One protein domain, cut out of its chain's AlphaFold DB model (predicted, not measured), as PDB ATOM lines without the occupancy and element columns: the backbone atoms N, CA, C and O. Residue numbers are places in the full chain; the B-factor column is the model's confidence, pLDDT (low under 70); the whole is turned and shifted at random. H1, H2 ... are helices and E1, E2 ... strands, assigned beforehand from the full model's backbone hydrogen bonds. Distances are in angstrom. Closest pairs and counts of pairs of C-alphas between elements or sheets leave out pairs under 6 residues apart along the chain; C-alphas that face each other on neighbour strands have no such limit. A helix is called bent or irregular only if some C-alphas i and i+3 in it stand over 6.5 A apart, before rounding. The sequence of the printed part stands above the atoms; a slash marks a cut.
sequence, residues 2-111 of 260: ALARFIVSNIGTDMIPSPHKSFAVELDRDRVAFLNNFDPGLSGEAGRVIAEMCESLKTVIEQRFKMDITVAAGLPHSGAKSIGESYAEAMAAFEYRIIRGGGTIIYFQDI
ATOM      1  N   ALA A   2     -28.308   5.890 -34.982       80.19
ATOM      2  CA  ALA A   2     -26.965   6.078 -35.571       80.19
ATOM      3  C   ALA A   2     -26.854   7.301 -36.514       80.19
ATOM      4  O   ALA A   2     -25.908   8.073 -36.420       80.19
ATOM      5  N   LEU A   3     -27.871   7.538 -37.353       85.00
ATOM      6  CA  LEU A   3     -27.919   8.709 -38.240       85.00
ATOM      7  C   LEU A   3     -27.957  10.047 -37.477       85.00
ATOM      8  O   LEU A   3     -27.335  11.009 -37.912       85.00
ATOM      9  N   ALA A   4     -28.657  10.109 -36.339       87.00
ATOM     10  CA  ALA A   4     -28.765  11.331 -35.543       87.00
ATOM     11  C   ALA A   4     -27.407  11.715 -34.939       87.00
ATOM     12  O   ALA A   4     -26.984  12.859 -35.073       87.00
ATOM     13  N   ARG A   5     -26.687  10.739 -34.362       90.44
ATOM     14  CA  ARG A   5     -25.327  10.954 -33.846       90.44
ATOM     15  C   ARG A   5     -24.369  11.401 -34.942       90.44
ATOM     16  O   ARG A   5     -23.669  12.385 -34.749       90.44
ATOM     17  N   PHE A   6     -24.408  10.759 -36.108       88.94
ATOM     18  CA  PHE A   6     -23.572  11.148 -37.245       88.94
ATOM     19  C   PHE A   6     -23.821  12.599 -37.689       88.94
ATOM     20  O   PHE A   6     -22.873  13.357 -37.902       88.94
ATOM     21  N   ILE A   7     -25.091  13.009 -37.797       90.94
ATOM     22  CA  ILE A   7     -25.468  14.385 -38.156       90.94
ATOM     23  C   ILE A   7     -24.932  15.377 -37.119       90.94
ATOM     24  O   ILE A   7     -24.282  16.352 -37.493       90.94
ATOM     25  N   VAL A   8     -25.175  15.116 -35.830       93.06
ATOM     26  CA  VAL A   8     -24.724  15.982 -34.731       93.06
ATOM     27  C   VAL A   8     -23.197  16.088 -34.719       93.06
ATOM     28  O   VAL A   8     -22.681  17.203 -34.701       93.06
ATOM     29  N   SER A   9     -22.479  14.964 -34.806       93.19
ATOM     30  CA  SER A   9     -21.011  14.905 -34.822       93.19
ATOM     31  C   SER A   9     -20.400  15.740 -35.943       93.19
ATOM     32  O   SER A   9     -19.498  16.538 -35.686       93.19
ATOM     33  N   ASN A  10     -20.894  15.592 -37.176       91.19
ATOM     34  CA  ASN A  10     -20.368  16.336 -38.322       91.19
ATOM     35  C   ASN A  10     -20.623  17.835 -38.175       91.19
ATOM     36  O   ASN A  10     -19.702  18.633 -38.305       91.19
ATOM     37  N   ILE A  11     -21.861  18.212 -37.847       92.25
ATOM     38  CA  ILE A  11     -22.241  19.622 -37.733       92.25
ATOM     39  C   ILE A  11     -21.470  20.301 -36.603       92.25
ATOM     40  O   ILE A  11     -20.929  21.383 -36.808       92.25
ATOM     41  N   GLY A  12     -21.397  19.677 -35.427       91.00
ATOM     42  CA  GLY A  12     -20.723  20.271 -34.276       91.00
ATOM     43  C   GLY A  12     -19.211  20.395 -34.464       91.00
ATOM     44  O   GLY A  12     -18.627  21.374 -34.010       91.00
ATOM     45  N   THR A  13     -18.575  19.462 -35.181       91.94
ATOM     46  CA  THR A  13     -17.122  19.512 -35.429       91.94
ATOM     47  C   THR A  13     -16.734  20.743 -36.255       91.94
ATOM     48  O   THR A  13     -15.717  21.378 -35.977       91.94
ATOM     49  N   ASP A  14     -17.582  21.128 -37.211       90.56
ATOM     50  CA  ASP A  14     -17.347  22.258 -38.119       90.56
ATOM     51  C   ASP A  14     -17.730  23.626 -37.515       90.56
ATOM     52  O   ASP A  14     -17.481  24.666 -38.126       90.56
ATOM     53  N   MET A  15     -18.339  23.657 -36.323       90.12
ATOM     54  CA  MET A  15     -18.812  24.893 -35.675       90.12
ATOM     55  C   MET A  15     -17.731  25.655 -34.907       90.12
ATOM     56  O   MET A  15     -17.936  26.816 -34.558       90.12
ATOM     57  N   ILE A  16     -16.584  25.030 -34.644       88.56
ATOM     58  CA  ILE A  16     -15.471  25.674 -33.945       88.56
ATOM     59  C   ILE A  16     -14.531  26.344 -34.961       88.56
ATOM     60  O   ILE A  16     -13.950  25.653 -35.802       88.56
ATOM     61  N   PRO A  17     -14.343  27.677 -34.900       85.62
ATOM     62  CA  PRO A  17     -13.522  28.395 -35.868       85.62
ATOM     63  C   PRO A  17     -12.018  28.191 -35.632       85.62
ATOM     64  O   PRO A  17     -11.552  28.056 -34.502       85.62
ATOM     65  N   SER A  18     -11.230  28.260 -36.709       86.06
ATOM     66  CA  SER A  18      -9.764  28.350 -36.633       86.06
ATOM     67  C   SER A  18      -9.338  29.586 -35.813       86.06
ATOM     68  O   SER A  18      -9.969  30.632 -35.969       86.06
ATOM     69  N   PRO A  19      -8.285  29.523 -34.968       88.56
ATOM     70  CA  PRO A  19      -7.292  28.448 -34.805       88.56
ATOM     71  C   PRO A  19      -7.701  27.295 -33.870       88.56
ATOM     72  O   PRO A  19      -6.911  26.366 -33.677       88.56
ATOM     73  N   HIS A  20      -8.903  27.322 -33.294       90.38
ATOM     74  CA  HIS A  20      -9.399  26.248 -32.434       90.38
ATOM     75  C   HIS A  20      -9.690  24.971 -33.235       90.38
ATOM     76  O   HIS A  20      -9.821  24.992 -34.461       90.38
ATOM     77  N   LYS A  21      -9.766  23.833 -32.540       91.56
ATOM     78  CA  LYS A  21     -10.084  22.532 -33.146       91.56
ATOM     79  C   LYS A  21     -11.148  21.819 -32.329       91.56
ATOM     80  O   LYS A  21     -11.034  21.779 -31.108       91.56
ATOM     81  N   SER A  22     -12.123  21.215 -32.997       93.56
ATOM     82  CA  SER A  22     -13.112  20.340 -32.366       93.56
ATOM     83  C   SER A  22     -12.912  18.898 -32.807       93.56
ATOM     84  O   SER A  22     -12.477  18.635 -33.929       93.56
ATOM     85  N   PHE A  23     -13.236  17.965 -31.921       94.00
ATOM     86  CA  PHE A  23     -13.259  16.537 -32.204       94.00
ATOM     87  C   PHE A  23     -14.545  15.948 -31.633       94.00
ATOM     88  O   PHE A  23     -14.791  16.067 -30.433       94.00
ATOM     89  N   ALA A  24     -15.346  15.292 -32.470       94.69
ATOM     90  CA  ALA A  24     -16.525  14.559 -32.027       94.69
ATOM     91  C   ALA A  24     -16.184  13.098 -31.703       94.69
ATOM     92  O   ALA A  24     -15.448  12.432 -32.435       94.69
ATOM     93  N   VAL A  25     -16.762  12.587 -30.619       93.00
ATOM     94  CA  VAL A  25     -16.691  11.184 -30.209       93.00
ATOM     95  C   VAL A  25     -18.112  10.681 -30.002       93.00
ATOM     96  O   VAL A  25     -18.843  11.191 -29.153       93.00
ATOM     97  N   GLU A  26     -18.514   9.672 -30.771       90.50
ATOM     98  CA  GLU A  26     -19.778   8.981 -30.521       90.50
ATOM     99  C   GLU A  26     -19.661   8.110 -29.270       90.50
ATOM    100  O   GLU A  26     -18.715   7.335 -29.118       90.50
ATOM    101  N   LEU A  27     -20.640   8.239 -28.383       87.44
ATOM    102  CA  LEU A  27     -20.760   7.455 -27.162       87.44
ATOM    103  C   LEU A  27     -21.988   6.540 -27.241       87.44
ATOM    104  O   LEU A  27     -22.853   6.672 -28.111       87.44
ATOM    105  N   ASP A  28     -22.101   5.633 -26.275       79.00
ATOM    106  CA  ASP A  28     -23.279   4.781 -26.133       79.00
ATOM    107  C   ASP A  28     -24.540   5.595 -25.781       79.00
ATOM    108  O   ASP A  28     -24.466   6.645 -25.127       79.00
ATOM    109  N   ARG A  29     -25.712   5.030 -26.117       70.88
ATOM    110  CA  ARG A  29     -27.050   5.552 -25.765       70.88
ATOM    111  C   ARG A  29     -27.333   6.957 -26.316       70.88
ATOM    112  O   ARG A  29     -27.677   7.857 -25.565       70.88
ATOM    113  N   ASP A  30     -27.172   7.132 -27.628       85.69
ATOM    114  CA  ASP A  30     -27.571   8.353 -28.353       85.69
ATOM    115  C   ASP A  30     -26.867   9.642 -27.910       85.69
ATOM    116  O   ASP A  30     -27.417  10.736 -28.002       85.69
ATOM    117  N   ARG A  31     -25.601   9.517 -27.494       90.19
ATOM    118  CA  ARG A  31     -24.766  10.645 -27.070       90.19
ATOM    119  C   ARG A  31     -23.587  10.880 -28.006       90.19
ATOM    120  O   ARG A  31     -23.016   9.946 -28.568       90.19
ATOM    121  N   VAL A  32     -23.206  12.147 -28.121       94.62
ATOM    122  CA  VAL A  32     -21.997  12.612 -28.805       94.62
ATOM    123  C   VAL A  32     -21.270  13.557 -27.855       94.62
ATOM    124  O   VAL A  32     -21.888  14.463 -27.301       94.62
ATOM    125  N   ALA A  33     -19.974  13.337 -27.656       95.38
ATOM    126  CA  ALA A  33     -19.106  14.240 -26.911       95.38
ATOM    127  C   ALA A  33     -18.257  15.069 -27.877       95.38
ATOM    128  O   ALA A  33     -17.747  14.540 -28.861       95.38
ATOM    129  N   PHE A  34     -18.069  16.352 -27.567       96.06
ATOM    130  CA  PHE A  34     -17.181  17.243 -28.309       96.06
ATOM    131  C   PHE A  34     -15.995  17.636 -27.435       96.06
ATOM    132  O   PHE A  34     -16.171  18.201 -26.356       96.06
ATOM    133  N   LEU A  35     -14.784  17.352 -27.908       95.31
ATOM    134  CA  LEU A  35     -13.546  17.846 -27.320       95.31
ATOM    135  C   LEU A  35     -13.084  19.071 -28.104       95.31
ATOM    136  O   LEU A  35     -12.643  18.955 -29.247       95.31
ATOM    137  N   ASN A  36     -13.152  20.237 -27.469       94.06
ATOM    138  CA  ASN A  36     -12.747  21.501 -28.068       94.06
ATOM    139  C   ASN A  36     -11.375  21.916 -27.527       94.06
ATOM    140  O   ASN A  36     -11.203  22.139 -26.331       94.06
ATOM    141  N   ASN A  37     -10.390  21.991 -28.417       92.12
ATOM    142  CA  ASN A  37      -9.042  22.448 -28.122       92.12
ATOM    143  C   ASN A  37      -8.901  23.922 -28.516       92.12
ATOM    144  O   ASN A  37      -8.938  24.263 -29.704       92.12
ATOM    145  N   PHE A  38      -8.736  24.780 -27.513       91.44
ATOM    146  CA  PHE A  38      -8.621  26.223 -27.691       91.44
ATOM    147  C   PHE A  38      -7.164  26.654 -27.845       91.44
ATOM    148  O   PHE A  38      -6.249  26.047 -27.290       91.44
ATOM    149  N   ASP A  39      -6.951  27.730 -28.599       88.31
ATOM    150  CA  ASP A  39      -5.618  28.292 -28.776       88.31
ATOM    151  C   ASP A  39      -5.199  28.982 -27.466       88.31
ATOM    152  O   ASP A  39      -5.972  29.797 -26.949       88.31
ATOM    153  N   PRO A  40      -4.010  28.684 -26.909       81.62
ATOM    154  CA  PRO A  40      -3.571  29.267 -25.643       81.62
ATOM    155  C   PRO A  40      -3.550  30.804 -25.639       81.62
ATOM    156  O   PRO A  40      -3.827  31.413 -24.603       81.62
ATOM    157  N   GLY A  41      -3.263  31.430 -26.787       80.44
ATOM    158  CA  GLY A  41      -3.235  32.883 -26.964       80.44
ATOM    159  C   GLY A  41      -4.616  33.546 -26.964       80.44
ATOM    160  O   GLY A  41      -4.694  34.765 -26.836       80.44
ATOM    161  N   LEU A  42      -5.694  32.759 -27.056       79.81
ATOM    162  CA  LEU A  42      -7.094  33.205 -27.077       79.81
ATOM    163  C   LEU A  42      -7.931  32.545 -25.965       79.81
ATOM    164  O   LEU A  42      -9.155  32.475 -26.045       79.81
ATOM    165  N   SER A  43      -7.286  32.051 -24.907       71.31
ATOM    166  CA  SER A  43      -7.947  31.317 -23.814       71.31
ATOM    167  C   SER A  43      -9.081  32.095 -23.125       71.31
ATOM    168  O   SER A  43     -10.055  31.484 -22.687       71.31
ATOM    169  N   GLY A  44      -9.014  33.431 -23.099       78.62
ATOM    170  CA  GLY A  44     -10.087  34.295 -22.588       78.62
ATOM    171  C   GLY A  44     -11.386  34.262 -23.408       78.62
ATOM    172  O   GLY A  44     -12.429  34.673 -22.908       78.62
ATOM    173  N   GLU A  45     -11.353  33.748 -24.640       84.94
ATOM    174  CA  GLU A  45     -12.523  33.637 -25.519       84.94
ATOM    175  C   GLU A  45     -13.200  32.262 -25.465       84.94
ATOM    176  O   GLU A  45     -14.310  32.115 -25.977       84.94
ATOM    177  N   ALA A  46     -12.581  31.263 -24.822       87.25
ATOM    178  CA  ALA A  46     -13.052  29.878 -24.847       87.25
ATOM    179  C   ALA A  46     -14.519  29.741 -24.404       87.25
ATOM    180  O   ALA A  46     -15.307  29.084 -25.078       87.25
ATOM    181  N   GLY A  47     -14.917  30.422 -23.322       88.00
ATOM    182  CA  GLY A  47     -16.305  30.403 -22.844       88.00
ATOM    183  C   GLY A  47     -17.307  30.975 -23.854       88.00
ATOM    184  O   GLY A  47     -18.370  30.394 -24.057       88.00
ATOM    185  N   ARG A  48     -16.950  32.070 -24.544       89.81
ATOM    186  CA  ARG A  48     -17.786  32.680 -25.592       89.81
ATOM    187  C   ARG A  48     -17.942  31.734 -26.783       89.81
ATOM    188  O   ARG A  48     -19.058  31.517 -27.240       89.81
ATOM    189  N   VAL A  49     -16.838  31.147 -27.245       91.50
ATOM    190  CA  VAL A  49     -16.832  30.205 -28.375       91.50
ATOM    191  C   VAL A  49     -17.663  28.956 -28.060       91.50
ATOM    192  O   VAL A  49     -18.422  28.501 -28.912       91.50
ATOM    193  N   ILE A  50     -17.571  28.424 -26.834       92.81
ATOM    194  CA  ILE A  50     -18.405  27.297 -26.384       92.81
ATOM    195  C   ILE A  50     -19.887  27.677 -26.414       92.81
ATOM    196  O   ILE A  50     -20.686  26.926 -26.968       92.81
ATOM    197  N   ALA A  51     -20.258  28.834 -25.861       92.62
ATOM    198  CA  ALA A  51     -21.652  29.272 -25.841       92.62
ATOM    199  C   ALA A  51     -22.223  29.450 -27.260       92.62
ATOM    200  O   ALA A  51     -23.298  28.940 -27.568       92.62
ATOM    201  N   GLU A  52     -21.470  30.096 -28.155       93.69
ATOM    202  CA  GLU A  52     -21.850  30.269 -29.564       93.69
ATOM    203  C   GLU A  52     -22.008  28.928 -30.291       93.69
ATOM    204  O   GLU A  52     -22.967  28.747 -31.049       93.69
ATOM    205  N   MET A  53     -21.107  27.974 -30.034       94.12
ATOM    206  CA  MET A  53     -21.205  26.614 -30.565       94.12
ATOM    207  C   MET A  53     -22.464  25.908 -30.054       94.12
ATOM    208  O   MET A  53     -23.192  25.333 -30.859       94.12
ATOM    209  N   CYS A  54     -22.743  25.944 -28.747       95.31
ATOM    210  CA  CYS A  54     -23.905  25.278 -28.157       95.31
ATOM    211  C   CYS A  54     -25.225  25.807 -28.735       95.31
ATOM    212  O   CYS A  54     -26.063  25.012 -29.169       95.31
ATOM    213  N   GLU A  55     -25.384  27.133 -28.798       95.50
ATOM    214  CA  GLU A  55     -26.574  27.787 -29.360       95.50
ATOM    215  C   GLU A  55     -26.746  27.476 -30.849       95.50
ATOM    216  O   GLU A  55     -27.835  27.110 -31.307       95.50
ATOM    217  N   SER A  56     -25.654  27.558 -31.616       94.88
ATOM    218  CA  SER A  56     -25.670  27.271 -33.054       94.88
ATOM    219  C   SER A  56     -25.993  25.806 -33.332       94.88
ATOM    220  O   SER A  56     -26.812  25.513 -34.205       94.88
ATOM    221  N   LEU A  57     -25.386  24.883 -32.579       95.31
ATOM    222  CA  LEU A  57     -25.613  23.448 -32.716       95.31
ATOM    223  C   LEU A  57     -27.074  23.113 -32.447       95.31
ATOM    224  O   LEU A  57     -27.720  22.492 -33.292       95.31
ATOM    225  N   LYS A  58     -27.612  23.578 -31.317       95.19
ATOM    226  CA  LYS A  58     -29.018  23.377 -30.969       95.19
ATOM    227  C   LYS A  58     -29.945  23.930 -32.046       95.19
ATOM    228  O   LYS A  58     -30.744  23.180 -32.603       95.19
ATOM    229  N   THR A  59     -29.759  25.195 -32.419       95.31
ATOM    230  CA  THR A  59     -30.587  25.872 -33.424       95.31
ATOM    231  C   THR A  59     -30.596  25.122 -34.755       95.31
ATOM    232  O   THR A  59     -31.655  24.888 -35.340       95.31
ATOM    233  N   VAL A  60     -29.425  24.714 -35.256       95.38
ATOM    234  CA  VAL A  60     -29.317  24.005 -36.539       95.38
ATOM    235  C   VAL A  60     -30.000  22.642 -36.475       95.38
ATOM    236  O   VAL A  60     -30.738  22.289 -37.401       95.38
ATOM    237  N   ILE A  61     -29.772  21.885 -35.402       94.62
ATOM    238  CA  ILE A  61     -30.329  20.542 -35.236       94.62
ATOM    239  C   ILE A  61     -31.858  20.588 -35.124       94.62
ATOM    240  O   ILE A  61     -32.551  19.874 -35.858       94.62
ATOM    241  N   GLU A  62     -32.396  21.502 -34.324       93.75
ATOM    242  CA  GLU A  62     -33.840  21.677 -34.172       93.75
ATOM    243  C   GLU A  62     -34.503  22.177 -35.453       93.75
ATOM    244  O   GLU A  62     -35.502  21.622 -35.916       93.75
ATOM    245  N   GLN A  63     -33.957  23.226 -36.070       93.75
ATOM    246  CA  GLN A  63     -34.627  23.874 -37.193       93.75
ATOM    247  C   GLN A  63     -34.545  23.045 -38.470       93.75
ATOM    248  O   GLN A  63     -35.557  22.930 -39.174       93.75
ATOM    249  N   ARG A  64     -33.371  22.474 -38.772       94.44
ATOM    250  CA  ARG A  64     -33.133  21.762 -40.035       94.44
ATOM    251  C   ARG A  64     -33.505  20.292 -39.966       94.44
ATOM    252  O   ARG A  64     -34.021  19.770 -40.949       94.44
ATOM    253  N   PHE A  65     -33.266  19.640 -38.832       91.38
ATOM    254  CA  PHE A  65     -33.460  18.194 -38.704       91.38
ATOM    255  C   PHE A  65     -34.671  17.817 -37.852       91.38
ATOM    256  O   PHE A  65     -35.011  16.639 -37.803       91.38
ATOM    257  N   LYS A  66     -35.349  18.797 -37.232       91.56
ATOM    258  CA  LYS A  66     -36.528  18.576 -36.375       91.56
ATOM    259  C   LYS A  66     -36.247  17.587 -35.241       91.56
ATOM    260  O   LYS A  66     -37.132  16.841 -34.832       91.56
ATOM    261  N   MET A  67     -35.003  17.576 -34.763       91.12
ATOM    262  CA  MET A  67     -34.567  16.764 -33.632       91.12
ATOM    263  C   MET A  67     -34.405  17.663 -32.418       91.12
ATOM    264  O   MET A  67     -33.783  18.719 -32.521       91.12
ATOM    265  N   ASP A  68     -34.941  17.228 -31.284       89.94
ATOM    266  CA  ASP A  68     -34.698  17.894 -30.015       89.94
ATOM    267  C   ASP A  68     -33.406  17.361 -29.387       89.94
ATOM    268  O   ASP A  68     -33.192  16.145 -29.330       89.94
ATOM    269  N   ILE A  69     -32.528  18.267 -28.956       92.44
ATOM    270  CA  ILE A  69     -31.257  17.922 -28.318       92.44
ATOM    271  C   ILE A  69     -31.033  18.736 -27.049       92.44
ATOM    272  O   ILE A  69     -31.255  19.952 -27.004       92.44
ATOM    273  N   THR A  70     -30.511  18.048 -26.037       94.25
ATOM    274  CA  THR A  70     -29.924  18.667 -24.851       94.25
ATOM    275  C   THR A  70     -28.419  18.777 -25.051       94.25
ATOM    276  O   THR A  70     -27.760  17.781 -25.355       94.25
ATOM    277  N   VAL A  71     -27.870  19.973 -24.856       95.94
ATOM    278  CA  VAL A  71     -26.430  20.238 -24.956       95.94
ATOM    279  C   VAL A  71     -25.922  20.624 -23.575       95.94
ATOM    280  O   VAL A  71     -26.498  21.492 -22.929       95.94
ATOM    281  N   ALA A  72     -24.846  19.994 -23.115       95.56
ATOM    282  CA  ALA A  72     -24.230  20.328 -21.840       95.56
ATOM    283  C   ALA A  72     -22.746  20.633 -22.015       95.56
ATOM    284  O   ALA A  72     -22.065  19.973 -22.803       95.56
ATOM    285  N   ALA A  73     -22.255  21.630 -21.283       96.06
ATOM    286  CA  ALA A  73     -20.883  22.106 -21.402       96.06
ATOM    287  C   ALA A  73     -20.204  22.220 -20.033       96.06
ATOM    288  O   ALA A  73     -20.734  22.844 -19.110       96.06
ATOM    289  N   GLY A  74     -19.019  21.616 -19.932       94.88
ATOM    290  CA  GLY A  74     -18.079  21.815 -18.831       94.88
ATOM    291  C   GLY A  74     -17.262  23.096 -19.003       94.88
ATOM    292  O   GLY A  74     -17.425  23.832 -19.981       94.88
ATOM    293  N   LEU A  75     -16.370  23.363 -18.055       92.31
ATOM    294  CA  LEU A  75     -15.473  24.510 -18.106       92.31
ATOM    295  C   LEU A  75     -14.263  24.222 -19.009       92.31
ATOM    296  O   LEU A  75     -13.862  23.064 -19.187       92.31
ATOM    297  N   PRO A  76     -13.659  25.267 -19.603       91.38
ATOM    298  CA  PRO A  76     -12.378  25.132 -20.276       91.38
ATOM    299  C   PRO A  76     -11.271  24.884 -19.247       91.38
ATOM    300  O   PRO A  76     -11.127  25.624 -18.275       91.38
ATOM    301  N   HIS A  77     -10.443  23.874 -19.508       92.44
ATOM    302  CA  HIS A  77      -9.310  23.505 -18.659       92.44
ATOM    303  C   HIS A  77      -7.995  23.506 -19.436       92.44
ATOM    304  O   HIS A  77      -7.968  23.365 -20.659       92.44
ATOM    305  N   SER A  78      -6.880  23.650 -18.717       90.75
ATOM    306  CA  SER A  78      -5.542  23.674 -19.314       90.75
ATOM    307  C   SER A  78      -4.871  22.302 -19.288       90.75
ATOM    308  O   SER A  78      -4.634  21.725 -18.229       90.75
ATOM    309  N   GLY A  79      -4.455  21.830 -20.464       89.75
ATOM    310  CA  GLY A  79      -3.672  20.607 -20.621       89.75
ATOM    311  C   GLY A  79      -4.512  19.330 -20.727       89.75
ATOM    312  O   GLY A  79      -5.600  19.203 -20.177       89.75
ATOM    313  N   ALA A  80      -3.970  18.333 -21.431       89.50
ATOM    314  CA  ALA A  80      -4.703  17.112 -21.780       89.50
ATOM    315  C   ALA A  80      -5.138  16.259 -20.572       89.50
ATOM    316  O   ALA A  80      -6.077  15.476 -20.677       89.50
ATOM    317  N   LYS A  81      -4.477  16.400 -19.414       92.44
ATOM    318  CA  LYS A  81      -4.834  15.653 -18.196       92.44
ATOM    319  C   LYS A  81      -6.188  16.077 -17.614       92.44
ATOM    320  O   LYS A  81      -6.820  15.262 -16.952       92.44
ATOM    321  N   SER A  82      -6.649  17.292 -17.910       93.19
ATOM    322  CA  SER A  82      -7.921  17.832 -17.415       93.19
ATOM    323  C   SER A  82      -9.114  17.547 -18.334       93.19
ATOM    324  O   SER A  82     -10.227  17.970 -18.044       93.19
ATOM    325  N   ILE A  83      -8.930  16.781 -19.420       94.06
ATOM    326  CA  ILE A  83     -10.044  16.358 -20.292       94.06
ATOM    327  C   ILE A  83     -11.095  15.578 -19.492       94.06
ATOM    328  O   ILE A  83     -12.291  15.797 -19.668       94.06
ATOM    329  N   GLY A  84     -10.657  14.690 -18.590       94.00
ATOM    330  CA  GLY A  84     -11.567  13.916 -17.743       94.00
ATOM    331  C   GLY A  84     -12.376  14.784 -16.777       94.00
ATOM    332  O   GLY A  84     -13.547  14.502 -16.550       94.00
ATOM    333  N   GLU A  85     -11.774  15.855 -16.258       94.62
ATOM    334  CA  GLU A  85     -12.432  16.831 -15.383       94.62
ATOM    335  C   GLU A  85     -13.496  17.625 -16.150       94.62
ATOM    336  O   GLU A  85     -14.662  17.595 -15.771       94.62
ATOM    337  N   SER A  86     -13.139  18.204 -17.303       95.00
ATOM    338  CA  SER A  86     -14.085  18.923 -18.174       95.00
ATOM    339  C   SER A  86     -15.252  18.035 -18.635       95.00
ATOM    340  O   SER A  86     -16.408  18.462 -18.664       95.00
ATOM    341  N   TYR A  87     -14.980  16.764 -18.953       95.25
ATOM    342  CA  TYR A  87     -16.027  15.801 -19.294       95.25
ATOM    343  C   TYR A  87     -16.933  15.478 -18.097       95.25
ATOM    344  O   TYR A  87     -18.149  15.400 -18.262       95.25
ATOM    345  N   ALA A  88     -16.374  15.316 -16.894       94.06
ATOM    346  CA  ALA A  88     -17.164  15.094 -15.684       94.06
ATOM    347  C   ALA A  88     -18.074  16.291 -15.368       94.06
ATOM    348  O   ALA A  88     -19.237  16.091 -15.024       94.06
ATOM    349  N   GLU A  89     -17.590  17.520 -15.556       95.06
ATOM    350  CA  GLU A  89     -18.386  18.748 -15.437       95.06
ATOM    351  C   GLU A  89     -19.519  18.801 -16.470       95.06
ATOM    352  O   GLU A  89     -20.671  19.052 -16.117       95.06
ATOM    353  N   ALA A  90     -19.221  18.508 -17.742       95.25
ATOM    354  CA  ALA A  90     -20.227  18.451 -18.800       95.25
ATOM    355  C   ALA A  90     -21.296  17.388 -18.506       95.25
ATOM    356  O   ALA A  90     -22.484  17.629 -18.704       95.25
ATOM    357  N   MET A  91     -20.892  16.226 -17.984       93.44
ATOM    358  CA  MET A  91     -21.816  15.172 -17.570       93.44
ATOM    359  C   MET A  91     -22.648  15.572 -16.353       93.44
ATOM    360  O   MET A  91     -23.853  15.330 -16.346       93.44
ATOM    361  N   ALA A  92     -22.051  16.223 -15.354       90.94
ATOM    362  CA  ALA A  92     -22.785  16.758 -14.211       90.94
ATOM    363  C   ALA A  92     -23.836  17.782 -14.665       90.94
ATOM    364  O   ALA A  92     -24.981  17.712 -14.229       90.94
ATOM    365  N   ALA A  93     -23.491  18.671 -15.600       93.06
ATOM    366  CA  ALA A  93     -24.440  19.591 -16.223       93.06
ATOM    367  C   ALA A  93     -25.521  18.866 -17.034       93.06
ATOM    368  O   ALA A  93     -26.696  19.217 -16.952       93.06
ATOM    369  N   PHE A  94     -25.160  17.813 -17.764       92.81
ATOM    370  CA  PHE A  94     -26.112  17.022 -18.537       92.81
ATOM    371  C   PHE A  94     -27.177  16.358 -17.656       92.81
ATOM    372  O   PHE A  94     -28.350  16.339 -18.026       92.81
ATOM    373  N   GLU A  95     -26.812  15.877 -16.466       90.75
ATOM    374  CA  GLU A  95     -27.756  15.281 -15.510       90.75
ATOM    375  C   GLU A  95     -28.840  16.267 -15.039       90.75
ATOM    376  O   GLU A  95     -29.957  15.847 -14.730       90.75
ATOM    377  N   TYR A  96     -28.585  17.582 -15.068       90.56
ATOM    378  CA  TYR A  96     -29.592  18.600 -14.733       90.56
ATOM    379  C   TYR A  96     -30.747  18.689 -15.730       90.56
ATOM    380  O   TYR A  96     -31.763  19.310 -15.407       90.56
ATOM    381  N   ARG A  97     -30.670  18.010 -16.883       90.88
ATOM    382  CA  ARG A  97     -31.815  17.840 -17.793       90.88
ATOM    383  C   ARG A  97     -33.023  17.216 -17.102       90.88
ATOM    384  O   ARG A  97     -34.151  17.482 -17.505       90.88
ATOM    385  N   ILE A  98     -32.805  16.440 -16.032       88.88
ATOM    386  CA  ILE A  98     -33.911  15.880 -15.260       88.88
ATOM    387  C   ILE A  98     -34.794  16.985 -14.665       88.88
ATOM    388  O   ILE A  98     -36.009  16.831 -14.618       88.88
ATOM    389  N   ILE A  99     -34.196  18.118 -14.279       88.12
ATOM    390  CA  ILE A  99     -34.887  19.266 -13.678       88.12
ATOM    391  C   ILE A  99     -35.246  20.312 -14.737       88.12
ATOM    392  O   ILE A  99     -36.349  20.846 -14.733       88.12
ATOM    393  N   ARG A 100     -34.308  20.631 -15.635       85.62
ATOM    394  CA  ARG A 100     -34.471  21.679 -16.659       85.62
ATOM    395  C   ARG A 100     -35.348  21.250 -17.834       85.62
ATOM    396  O   ARG A 100     -35.793  22.111 -18.584       85.62
ATOM    397  N   GLY A 101     -35.587  19.950 -17.981       85.62
ATOM    398  CA  GLY A 101     -36.257  19.369 -19.135       85.62
ATOM    399  C   GLY A 101     -35.289  19.014 -20.265       85.62
ATOM    400  O   GLY A 101     -34.131  19.448 -20.309       85.62
ATOM    401  N   GLY A 102     -35.794  18.191 -21.185       87.06
ATOM    402  CA  GLY A 102     -35.138  17.914 -22.458       87.06
ATOM    403  C   GLY A 102     -35.077  19.168 -23.327       87.06
ATOM    404  O   GLY A 102     -35.796  20.137 -23.083       87.06
ATOM    405  N   GLY A 103     -34.185  19.167 -24.310       89.88
ATOM    406  CA  GLY A 103     -34.138  20.258 -25.271       89.88
ATOM    407  C   GLY A 103     -33.607  21.565 -24.707       89.88
ATOM    408  O   GLY A 103     -34.030  22.639 -25.126       89.88
ATOM    409  N   THR A 104     -32.664  21.508 -23.772       91.75
ATOM    410  CA  THR A 104     -32.071  22.698 -23.153       91.75
ATOM    411  C   THR A 104     -30.554  22.721 -23.314       91.75
ATOM    412  O   THR A 104     -29.922  21.694 -23.572       91.75
ATOM    413  N   ILE A 105     -29.962  23.911 -23.193       95.75
ATOM    414  CA  ILE A 105     -28.512  24.069 -23.058       95.75
ATOM    415  C   ILE A 105     -28.210  24.267 -21.576       95.75
ATOM    416  O   ILE A 105     -28.844  25.096 -20.924       95.75
ATOM    417  N   ILE A 106     -27.273  23.487 -21.037       94.31
ATOM    418  CA  ILE A 106     -26.942  23.495 -19.612       94.31
ATOM    419  C   ILE A 106     -25.436  23.671 -19.437       94.31
ATOM    420  O   ILE A 106     -24.642  22.796 -19.786       94.31
ATOM    421  N   TYR A 107     -25.034  24.799 -18.862       94.06
ATOM    422  CA  TYR A 107     -23.635  25.073 -18.557       94.06
ATOM    423  C   TYR A 107     -23.316  24.678 -17.118       94.06
ATOM    424  O   TYR A 107     -24.081  24.975 -16.199       94.06
ATOM    425  N   PHE A 108     -22.157  24.057 -16.900       92.31
ATOM    426  CA  PHE A 108     -21.720  23.652 -15.563       92.31
ATOM    427  C   PHE A 108     -21.632  24.834 -14.586       92.31
ATOM    428  O   PHE A 108     -22.042  24.721 -13.435       92.31
ATOM    429  N   GLN A 109     -21.185  25.998 -15.063       88.75
ATOM    430  CA  GLN A 109     -21.093  27.225 -14.259       88.75
ATOM    431  C   GLN A 109     -22.449  27.748 -13.747       88.75
ATOM    432  O   GLN A 109     -22.486  28.490 -12.767       88.75
ATOM    433  N   ASP A 110     -23.558  27.369 -14.393       85.81
ATOM    434  CA  ASP A 110     -24.905  27.824 -14.026       85.81
ATOM    435  C   ASP A 110     -25.547  26.941 -12.947       85.81
ATOM    436  O   ASP A 110     -26.634  27.246 -12.439       85.81
ATOM    437  N   ILE A 111     -24.880  25.848 -12.572       83.25
ATOM    438  CA  ILE A 111     -25.311  24.948 -11.509       83.25
ATOM    439  C   ILE A 111     -25.025  25.621 -10.159       83.25
ATOM    440  O   ILE A 111     -23.905  25.615  -9.651       83.25
TER     441      ILE A 111
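What this domain is: This is residues 2 to 111 of the 260 residues of an uncharacterized protein of Paenibacillus sp. P1XP2 (UniProt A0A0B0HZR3). Strands form a broken row, the long hairpin E1 E2 beside the short pair E3 E4, with helices H1 and H2 over one side and H3 over the other. H1 covers the hairpin, H2 packs on E3 and E4, and tiny H4 lies farthest out. The 110 printed residues run H1 E1 E2 H2 E3 H3 H4 E4, a mixed class of four helices and four strands; E1 E2 is antiparallel, E3 E4 parallel. The whole is compact, radius of gyration of the C-alphas 13.3 A, spans 37 by 29 by 24 A.

How they stand to each other: H1, residues 2 to 13, comes closest to E1, residues 21 to 27, at the C-alphas of Thr 13 and Ser 22, 5.1 A. E1 and E2, residues 31 to 37, form a hairpin, with N 25 and O 33 at 2.8 A, within hydrogen-bond range. H2, residues 40 to 65, touches H1 with residues 53 to 61 alone, closest C-alphas Leu 57 and Gly 12, 6.0 A. E3, residues 71 to 73, is near E2, and its closest C-alpha pair with H2 is Val 71 and Cys 54, 6.5 A. H3, residues 80 to 95, comes closest to E3 at the C-alphas of Ala 90 and Ala 73, 4.5 A. H4, residues 97 to 100, and H3 meet only through their link. E4, residues 105 to 107, is parallel to E3, N 106 and O 71 at 2.9 A; E3, H3, H4 and E4 make a strand-helix-strand unit, parallel neighbours joined through helices, with a left-handed crossover. Every O i to N i+4 pair is within hydrogen-bond range in H1, 17 of 22 in H2 and 10 of 12 in H3; H4 is too short for one.

Where its parts are: H1 begins at C-alpha 2 (-26.965, 6.078, -35.571) and is 16.7 A long; E1 is 19.4 A and E2 19.7 A. H2, 34.4 A, has a kink of 56 degrees near residue 47 and is irregular, C-alphas 41 and 44 being 8.3 A apart. H3, 24.0 A, is only just irregular, C-alphas 81 and 84 being 7.0 A apart. E4 ends at C-alpha 107 (-23.635, 25.073, -18.557).

The domain as a whole: The two farthest C-alphas, Gly 41 and Lys 66, are 37.4 A apart. The printed part has no cut and no long link. Its mean pLDDT is 90.7, and no printed residue is under 70.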